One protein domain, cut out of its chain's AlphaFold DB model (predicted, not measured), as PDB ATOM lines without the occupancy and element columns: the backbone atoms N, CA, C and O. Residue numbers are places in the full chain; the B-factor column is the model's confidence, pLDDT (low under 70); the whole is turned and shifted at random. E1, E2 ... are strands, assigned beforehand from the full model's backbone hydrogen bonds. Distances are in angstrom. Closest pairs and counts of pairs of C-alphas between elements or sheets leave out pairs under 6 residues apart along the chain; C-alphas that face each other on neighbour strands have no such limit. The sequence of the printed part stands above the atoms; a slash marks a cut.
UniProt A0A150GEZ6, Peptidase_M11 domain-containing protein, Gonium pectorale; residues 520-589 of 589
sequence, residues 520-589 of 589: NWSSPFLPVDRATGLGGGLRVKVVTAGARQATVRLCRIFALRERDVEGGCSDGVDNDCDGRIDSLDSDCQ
ATOM      1  N   ASN A 520       9.035 -24.959  31.935       92.94
ATOM      2  CA  ASN A 520       8.867 -24.581  30.541       92.94
ATOM      3  C   ASN A 520      10.210 -24.604  29.790       92.94
ATOM      4  O   ASN A 520      11.285 -24.458  30.363       92.94
ATOM      5  N   TRP A 521      10.134 -24.810  28.481       93.06
ATOM      6  CA  TRP A 521      11.237 -24.633  27.544       93.06
ATOM      7  C   TRP A 521      10.726 -23.849  26.350       93.06
ATOM      8  O   TRP A 521       9.620 -24.115  25.882       93.06
ATOM      9  N   SER A 522      11.532 -22.921  25.844       91.19
ATOM     10  CA  SER A 522      11.244 -22.220  24.595       91.19
ATOM     11  C   SER A 522      12.353 -22.501  23.589       91.19
ATOM     12  O   SER A 522      13.535 -22.490  23.940       91.19
ATOM     13  N   SER A 523      11.984 -22.749  22.336       86.12
ATOM     14  CA  SER A 523      12.946 -22.764  21.239       86.12
ATOM     15  C   SER A 523      13.478 -21.350  20.984       86.12
ATOM     16  O   SER A 523      12.820 -20.373  21.348       86.12
ATOM     17  N   PRO A 524      14.615 -21.209  20.279       86.38
ATOM     18  CA  PRO A 524      14.935 -19.948  19.625       86.38
ATOM     19  C   PRO A 524      13.743 -19.471  18.784       86.38
ATOM     20  O   PRO A 524      13.075 -20.289  18.141       86.38
ATOM     21  N   PHE A 525      13.473 -18.170  18.823       87.81
ATOM     22  CA  PHE A 525      12.442 -17.527  18.017       87.81
ATOM     23  C   PHE A 525      13.042 -17.088  16.682       87.81
ATOM     24  O   PHE A 525      14.076 -16.421  16.649       87.81
ATOM     25  N   LEU A 526      12.393 -17.461  15.582       86.06
ATOM     26  CA  LEU A 526      12.662 -16.909  14.260       86.06
ATOM     27  C   LEU A 526      11.544 -15.918  13.917       86.06
ATOM     28  O   LEU A 526      10.385 -16.249  14.160       86.06
ATOM     29  N   PRO A 527      11.835 -14.740  13.338       87.25
ATOM     30  CA  PRO A 527      10.790 -13.820  12.898       87.25
ATOM     31  C   PRO A 527       9.750 -14.525  12.017       87.25
ATOM     32  O   PRO A 527      10.113 -15.287  11.118       87.25
ATOM     33  N   VAL A 528       8.464 -14.300  12.300       84.62
ATOM     34  CA  VAL A 528       7.368 -14.877  11.514       84.62
ATOM     35  C   VAL A 528       7.208 -14.092  10.215       84.62
ATOM     36  O   VAL A 528       6.975 -12.884  10.230       84.62
ATOM     37  N   ASP A 529       7.284 -14.789   9.087       84.75
ATOM     38  CA  ASP A 529       6.872 -14.261   7.793       84.75
ATOM     39  C   ASP A 529       5.346 -14.347   7.686       84.75
ATOM     40  O   ASP A 529       4.769 -15.432   7.575       84.75
ATOM     41  N   ARG A 530       4.680 -13.189   7.711       80.00
ATOM     42  CA  ARG A 530       3.214 -13.091   7.665       80.00
ATOM     43  C   ARG A 530       2.614 -13.590   6.347       80.00
ATOM     44  O   ARG A 530       1.469 -14.026   6.349       80.00
ATOM     45  N   ALA A 531       3.354 -13.553   5.236       75.00
ATOM     46  CA  ALA A 531       2.839 -13.990   3.938       75.00
ATOM     47  C   ALA A 531       2.775 -15.519   3.834       75.00
ATOM     48  O   ALA A 531       1.864 -16.072   3.219       75.00
ATOM     49  N   THR A 532       3.744 -16.208   4.437       80.25
ATOM     50  CA  THR A 532       3.866 -17.671   4.359       80.25
ATOM     51  C   THR A 532       3.418 -18.380   5.636       80.25
ATOM     52  O   THR A 532       3.205 -19.594   5.629       80.25
ATOM     53  N   GLY A 533       3.283 -17.642   6.739       78.69
ATOM     54  CA  GLY A 533       3.031 -18.187   8.069       78.69
ATOM     55  C   GLY A 533       4.200 -19.015   8.611       78.69
ATOM     56  O   GLY A 533       4.002 -19.785   9.554       78.69
ATOM     57  N   LEU A 534       5.394 -18.910   8.017       76.19
ATOM     58  CA  LEU A 534       6.608 -19.622   8.433       76.19
ATOM     59  C   LEU A 534       7.401 -18.806   9.465       76.19
ATOM     60  O   LEU A 534       7.280 -17.590   9.530       76.19
ATOM     61  N   GLY A 535       8.211 -19.480  10.285       87.12
ATOM     62  CA  GLY A 535       8.933 -18.873  11.412       87.12
ATOM     63  C   GLY A 535       8.236 -19.090  12.761       87.12
ATOM     64  O   GLY A 535       7.410 -19.998  12.912       87.12
ATOM     65  N   GLY A 536       8.575 -18.261  13.742       91.44
ATOM     66  CA  GLY A 536       8.104 -18.316  15.124       91.44
ATOM     67  C   GLY A 536       9.031 -19.098  16.055       91.44
ATOM     68  O   GLY A 536      10.175 -19.420  15.724       91.44
ATOM     69  N   GLY A 537       8.516 -19.413  17.239       90.38
ATOM     70  CA  GLY A 537       9.134 -20.316  18.208       90.38
ATOM     71  C   GLY A 537       8.135 -21.347  18.733       90.38
ATOM     72  O   GLY A 537       6.950 -21.318  18.408       90.38
ATOM     73  N   LEU A 538       8.604 -22.273  19.561       91.94
ATOM     74  CA  LEU A 538       7.765 -23.215  20.291       91.94
ATOM     75  C   LEU A 538       8.053 -23.093  21.778       91.94
ATOM     76  O   LEU A 538       9.204 -23.218  22.189       91.94
ATOM     77  N   ARG A 539       6.997 -22.971  22.578       91.38
ATOM     78  CA  ARG A 539       7.048 -23.151  24.022       91.38
ATOM     79  C   ARG A 539       6.411 -24.480  24.415       91.38
ATOM     80  O   ARG A 539       5.289 -24.799  24.024       91.38
ATOM     81  N   VAL A 540       7.141 -25.255  25.209       92.12
ATOM     82  CA  VAL A 540       6.697 -26.519  25.804       92.12
ATOM     83  C   VAL A 540       6.603 -26.320  27.307       92.12
ATOM     84  O   VAL A 540       7.606 -26.000  27.939       92.12
ATOM     85  N   LYS A 541       5.422 -26.525  27.892       90.44
ATOM     86  CA  LYS A 541       5.213 -26.500  29.346       90.44
ATOM     87  C   LYS A 541       4.782 -27.876  29.824       90.44
ATOM     88  O   LYS A 541       3.790 -28.411  29.335       90.44
ATOM     89  N   VAL A 542       5.492 -28.446  30.792       90.06
ATOM     90  CA  VAL A 542       5.069 -29.701  31.422       90.06
ATOM     91  C   VAL A 542       4.023 -29.369  32.473       90.06
ATOM     92  O   VAL A 542       4.330 -28.769  33.497       90.06
ATOM     93  N   VAL A 543       2.770 -29.729  32.210       91.00
ATOM     94  CA  VAL A 543       1.644 -29.462  33.114       91.00
ATOM     95  C   VAL A 543       1.677 -30.447  34.280       91.00
ATOM     96  O   VAL A 543       1.663 -30.039  35.436       91.00
ATOM     97  N   THR A 544       1.795 -31.741  33.984       90.94
ATOM     98  CA  THR A 544       1.959 -32.804  34.986       90.94
ATOM     99  C   THR A 544       2.967 -33.835  34.492       90.94
ATOM    100  O   THR A 544       3.075 -34.071  33.290       90.94
ATOM    101  N   ALA A 545       3.700 -34.469  35.405       88.56
ATOM    102  CA  ALA A 545       4.599 -35.578  35.097       88.56
ATOM    103  C   ALA A 545       4.468 -36.656  36.175       88.56
ATOM    104  O   ALA A 545       4.565 -36.364  37.364       88.56
ATOM    105  N   GLY A 546       4.236 -37.898  35.760       85.31
ATOM    106  CA  GLY A 546       4.172 -39.068  36.630       85.31
ATOM    107  C   GLY A 546       4.946 -40.244  36.038       85.31
ATOM    108  O   GLY A 546       5.422 -40.191  34.908       85.31
ATOM    109  N   ALA A 547       5.032 -41.344  36.789       67.44
ATOM    110  CA  ALA A 547       5.857 -42.502  36.422       67.44
ATOM    111  C   ALA A 547       5.459 -43.196  35.100       67.44
ATOM    112  O   ALA A 547       6.241 -43.969  34.557       67.44
ATOM    113  N   ARG A 548       4.238 -42.960  34.594       61.69
ATOM    114  CA  ARG A 548       3.709 -43.603  33.375       61.69
ATOM    115  C   ARG A 548       3.262 -42.632  32.285       61.69
ATOM    116  O   ARG A 548       3.053 -43.065  31.158       61.69
ATOM    117  N   GLN A 549       3.085 -41.353  32.607       81.44
ATOM    118  CA  GLN A 549       2.586 -40.353  31.666       81.44
ATOM    119  C   GLN A 549       2.979 -38.944  32.102       81.44
ATOM    120  O   GLN A 549       3.123 -38.674  33.294       81.44
ATOM    121  N   ALA A 550       3.086 -38.042  31.135       80.75
ATOM    122  CA  ALA A 550       3.197 -36.611  31.362       80.75
ATOM    123  C   ALA A 550       2.182 -35.886  30.475       80.75
ATOM    124  O   ALA A 550       1.947 -36.294  29.338       80.75
ATOM    125  N   THR A 551       1.592 -34.814  30.997       86.25
ATOM    126  CA  THR A 551       0.750 -33.898  30.224       86.25
ATOM    127  C   THR A 551       1.580 -32.674  29.891       86.25
ATOM    128  O   THR A 551       2.126 -32.037  30.792       86.25
ATOM    129  N   VAL A 552       1.673 -32.330  28.609       89.94
ATOM    130  CA  VAL A 552       2.402 -31.146  28.140       89.94
ATOM    131  C   VAL A 552       1.459 -30.200  27.407       89.94
ATOM    132  O   VAL A 552       0.565 -30.644  26.690       89.94
ATOM    133  N   ARG A 553       1.670 -28.894  27.577       89.31
ATOM    134  CA  ARG A 553       1.048 -27.839  26.774       89.31
ATOM    135  C   ARG A 553       2.072 -27.353  25.758       89.31
ATOM    136  O   ARG A 553       3.193 -27.006  26.133       89.31
ATOM    137  N   LEU A 554       1.682 -27.345  24.492       89.75
ATOM    138  CA  LEU A 554       2.478 -26.830  23.386       89.75
ATOM    139  C   LEU A 554       1.850 -25.521  22.924       89.75
ATOM    140  O   LEU A 554       0.639 -25.474  22.722       89.75
ATOM    141  N   CYS A 555       2.661 -24.485  22.766       91.62
ATOM    142  CA  CYS A 555       2.217 -23.196  22.258       91.62
ATOM    143  C   CYS A 555       3.231 -22.667  21.246       91.62
ATOM    144  O   CYS A 555       4.441 -22.752  21.467       91.62
ATOM    145  N   ARG A 556       2.742 -22.176  20.108       93.19
ATOM    146  CA  ARG A 556       3.582 -21.590  19.066       93.19
ATOM    147  C   ARG A 556       3.730 -20.099  19.344       93.19
ATOM    148  O   ARG A 556       2.739 -19.390  19.343       93.19
ATOM    149  N   ILE A 557       4.968 -19.656  19.511       92.88
ATOM    150  CA  ILE A 557       5.323 -18.256  19.727       92.88
ATOM    151  C   ILE A 557       5.266 -17.555  18.365       92.88
ATOM    152  O   ILE A 557       6.072 -17.871  17.481       92.88
ATOM    153  N   PHE A 558       4.317 -16.642  18.184       91.56
ATOM    154  CA  PHE A 558       4.188 -15.794  16.995       91.56
ATOM    155  C   PHE A 558       4.936 -14.469  17.144       91.56
ATOM    156  O   PHE A 558       5.474 -13.962  16.158       91.56
ATOM    157  N   ALA A 559       5.060 -13.969  18.371       91.69
ATOM    158  CA  ALA A 559       5.929 -12.853  18.708       91.69
ATOM    159  C   ALA A 559       6.522 -13.013  20.105       91.69
ATOM    160  O   ALA A 559       6.112 -13.870  20.871       91.69
ATOM    161  N   LEU A 560       7.531 -12.205  20.427       92.12
ATOM    162  CA  LEU A 560       8.143 -12.225  21.757       92.12
ATOM    163  C   LEU A 560       7.307 -11.502  22.819       92.12
ATOM    164  O   LEU A 560       7.625 -11.649  23.992       92.12
ATOM    165  N   ARG A 561       6.322 -10.707  22.388       95.44
ATOM    166  CA  ARG A 561       5.340  -9.990  23.205       95.44
ATOM    167  C   ARG A 561       4.030  -9.921  22.439       95.44
ATOM    168  O   ARG A 561       4.067  -9.736  21.218       95.44
ATOM    169  N   GLU A 562       2.904  -9.977  23.134       93.06
ATOM    170  CA  GLU A 562       1.569  -9.992  22.520       93.06
ATOM    171  C   GLU A 562       1.349  -8.787  21.576       93.06
ATOM    172  O   GLU A 562       0.939  -8.926  20.421       93.06
ATOM    173  N   ARG A 563       1.759  -7.587  22.016       94.75
ATOM    174  CA  ARG A 563       1.642  -6.327  21.252       94.75
ATOM    175  C   ARG A 563       2.518  -6.222  20.001       94.75
ATOM    176  O   ARG A 563       2.345  -5.293  19.214       94.75
ATOM    177  N   ASP A 564       3.496  -7.113  19.838       92.88
ATOM    178  CA  ASP A 564       4.372  -7.109  18.661       92.88
ATOM    179  C   ASP A 564       3.676  -7.782  17.447       92.88
ATOM    180  O   ASP A 564       4.162  -7.693  16.312       92.88
ATOM    181  N   VAL A 565       2.509  -8.413  17.653       89.69
ATOM    182  CA  VAL A 565       1.596  -8.865  16.592       89.69
ATOM    183  C   VAL A 565       0.495  -7.826  16.383       89.69
ATOM    184  O   VAL A 565      -0.099  -7.303  17.322       89.69
ATOM    185  N   GLU A 566       0.192  -7.524  15.122       90.69
ATOM    186  CA  GLU A 566      -0.914  -6.628  14.788       90.69
ATOM    187  C   GLU A 566      -2.246  -7.268  15.183       90.69
ATOM    188  O   GLU A 566      -2.601  -8.323  14.665       90.69
ATOM    189  N   GLY A 567      -2.955  -6.628  16.114       92.38
ATOM    190  CA  GLY A 567      -4.178  -7.173  16.703       92.38
ATOM    191  C   GLY A 567      -3.947  -8.205  17.810       92.38
ATOM    192  O   GLY A 567      -4.936  -8.649  18.385       92.38
ATOM    193  N   GLY A 568      -2.690  -8.523  18.155       92.81
ATOM    194  CA  GLY A 568      -2.354  -9.585  19.111       92.81
ATOM    195  C   GLY A 568      -2.949  -9.391  20.505       92.81
ATOM    196  O   GLY A 568      -3.270 -10.356  21.169       92.81
ATOM    197  N   CYS A 569      -3.197  -8.146  20.919       96.88
ATOM    198  CA  CYS A 569      -3.841  -7.834  22.199       96.88
ATOM    199  C   CYS A 569      -5.376  -7.967  22.210       96.88
ATOM    200  O   CYS A 569      -6.030  -7.476  23.135       96.88
ATOM    201  N   SER A 570      -5.971  -8.516  21.152       96.00
ATOM    202  CA  SER A 570      -7.427  -8.584  20.976       96.00
ATOM    203  C   SER A 570      -7.894  -9.736  20.077       96.00
ATOM    204  O   SER A 570      -9.049  -9.739  19.646       96.00
ATOM    205  N   ASP A 571      -7.008 -10.673  19.736       93.56
ATOM    206  CA  ASP A 571      -7.287 -11.750  18.783       93.56
ATOM    207  C   ASP A 571      -7.711 -13.068  19.457       93.56
ATOM    208  O   ASP A 571      -8.122 -14.007  18.764       93.56
ATOM    209  N   GLY A 572      -7.693 -13.129  20.792       94.56
ATOM    210  CA  GLY A 572      -8.057 -14.315  21.563       94.56
ATOM    211  C   GLY A 572      -6.941 -15.355  21.664       94.56
ATOM    212  O   GLY A 572      -7.231 -16.499  22.039       94.56
ATOM    213  N   VAL A 573      -5.701 -15.017  21.293       92.19
ATOM    214  CA  VAL A 573      -4.573 -15.950  21.184       92.19
ATOM    215  C   VAL A 573      -3.378 -15.482  22.016       92.19
ATOM    216  O   VAL A 573      -2.899 -14.377  21.847       92.19
ATOM    217  N   ASP A 574      -2.840 -16.393  22.835       93.69
ATOM    218  CA  ASP A 574      -1.568 -16.247  23.572       93.69
ATOM    219  C   ASP A 574      -0.397 -16.305  22.568       93.69
ATOM    220  O   ASP A 574       0.114 -17.385  22.237       93.69
ATOM    221  N   ASN A 575      -0.055 -15.157  21.985       94.25
ATOM    222  CA  ASN A 575       0.870 -15.010  20.864       94.25
ATOM    223  C   ASN A 575       2.339 -15.137  21.290       94.25
ATOM    224  O   ASN A 575       3.189 -15.483  20.454       94.25
ATOM    225  N   ASP A 576       2.650 -14.897  22.562       94.50
ATOM    226  CA  ASP A 576       3.994 -15.025  23.134       94.50
ATOM    227  C   ASP A 576       4.188 -16.299  24.000       94.50
ATOM    228  O   ASP A 576       5.316 -16.687  24.355       94.50
ATOM    229  N   CYS A 577       3.088 -17.014  24.247       95.25
ATOM    230  CA  CYS A 577       2.971 -18.257  24.993       95.25
ATOM    231  C   CYS A 577       3.197 -18.150  26.509       95.25
ATOM    232  O   CYS A 577       3.600 -19.148  27.138       95.25
ATOM    233  N   ASP A 578       3.068 -16.987  27.138       92.81
ATOM    234  CA  ASP A 578       3.285 -16.826  28.582       92.81
ATOM    235  C   ASP A 578       2.144 -17.416  29.442       92.81
ATOM    236  O   ASP A 578       2.344 -17.787  30.608       92.81
ATOM    237  N   GLY A 579       0.997 -17.692  28.815       92.44
ATOM    238  CA  GLY A 579      -0.197 -18.248  29.432       92.44
ATOM    239  C   GLY A 579      -1.285 -17.234  29.760       92.44
ATOM    240  O   GLY A 579      -2.241 -17.632  30.436       92.44
ATOM    241  N   ARG A 580      -1.152 -15.988  29.314       94.38
ATOM    242  CA  ARG A 580      -2.178 -14.946  29.334       94.38
ATOM    243  C   ARG A 580      -2.618 -14.670  27.894       94.38
ATOM    244  O   ARG A 580      -1.975 -15.113  26.958       94.38
ATOM    245  N   ILE A 581      -3.802 -14.091  27.734       95.50
ATOM    246  CA  ILE A 581      -4.356 -13.758  26.416       95.50
ATOM    247  C   ILE A 581      -4.818 -12.310  26.439       95.50
ATOM    248  O   ILE A 581      -5.455 -11.889  27.415       95.50
ATOM    249  N   ASP A 582      -4.558 -11.579  25.362       93.88
ATOM    250  CA  ASP A 582      -5.109 -10.249  25.113       93.88
ATOM    251  C   ASP A 582      -4.915  -9.291  26.313       93.88
ATOM    252  O   ASP A 582      -3.850  -9.193  26.909       93.88
ATOM    253  N   SER A 583      -5.979  -8.603  26.741       95.12
ATOM    254  CA  SER A 583      -6.004  -7.693  27.899       95.12
ATOM    255  C   SER A 583      -5.585  -8.300  29.251       95.12
ATOM    256  O   SER A 583      -5.323  -7.552  30.200       95.12
ATOM    257  N   LEU A 584      -5.543  -9.634  29.378       94.62
ATOM    258  CA  LEU A 584      -5.018 -10.300  30.574       94.62
ATOM    259  C   LEU A 584      -3.488 -10.383  30.560       94.62
ATOM    260  O   LEU A 584      -2.896 -10.618  31.617       94.62
ATOM    261  N   ASP A 585      -2.864 -10.210  29.396       94.38
ATOM    262  CA  ASP A 585      -1.421 -10.124  29.236       94.38
ATOM    263  C   ASP A 585      -0.917  -8.733  29.653       94.38
ATOM    264  O   ASP A 585      -1.475  -7.692  29.302       94.38
ATOM    265  N   SER A 586       0.164  -8.721  30.432       96.00
ATOM    266  CA  SER A 586       0.848  -7.490  30.824       96.00
ATOM    267  C   SER A 586       1.475  -6.740  29.647       96.00
ATOM    268  O   SER A 586       1.691  -5.539  29.764       96.00
ATOM    269  N   ASP A 587       1.749  -7.406  28.524       93.62
ATOM    270  CA  ASP A 587       2.262  -6.765  27.310       93.62
ATOM    271  C   ASP A 587       1.210  -5.912  26.584       93.62
ATOM    272  O   ASP A 587       1.565  -5.091  25.730       93.62
ATOM    273  N   CYS A 588      -0.067  -6.077  26.943       92.94
ATOM    274  CA  CYS A 588      -1.221  -5.373  26.382       92.94
ATOM    275  C   CYS A 588      -1.783  -4.262  27.278       92.94
ATOM    276  O   CYS A 588      -2.768  -3.619  26.904       92.94
ATOM    277  N   GLN A 589      -1.165  -4.043  28.441       89.62
ATOM    278  CA  GLN A 589      -1.442  -2.941  29.366       89.62
ATOM    279  C   GLN A 589      -0.401  -1.836  29.185       89.62
ATOM    280  O   GLN A 589      -0.800  -0.652  29.262       89.62
TER     281      GLN A 589
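This is residues 520 to 589 of the 589 residues of the protein "Peptidase_M11 domain-containing protein" of Gonium pectorale (UniProt A0A150GEZ6). A domain of little regular structure: a long hairpin, E3 and E4, with short E1 and E2 along E3's other side and coiled, unnamed residues 558 to 589 near the end away from its turn. The 70 printed residues hold four named strands, E1 to E4 in chain order, in one antiparallel branched sheet; the class is all strand, with 27 residues in named elements. The whole is only just loose, close to compact, radius of gyration of the C-alphas 13.4 A, spanning 42 by 27 by 16 A.

E3, residues 534 to 545, and E4, residues 550 to 557, form a hairpin at 157 degrees, N 539 and O 555 being 2.8 A apart. On E3's other side are E1, residues 520 to 522, with N 521 to O 540 at 2.8 A, and E2, residues 526 to 529, with N 526 to O 536 at 3.0 A. E2, E3 and E4 form a meander, each strand the antiparallel neighbour of the one before.

E3 runs 31.1 A from C-alpha 534 at (6.608, -19.622, 8.433). E4, 21.8 A, ends at C-alpha 557 at (5.323, -18.256, 19.727). E1 is 6.8 A long and E2 9.1 A.

The farthest C-alphas, Ala 531 and Ala 547, are 43.3 A apart. The printed part has no cut; pLDDT is under 70 at residues 547 to 548.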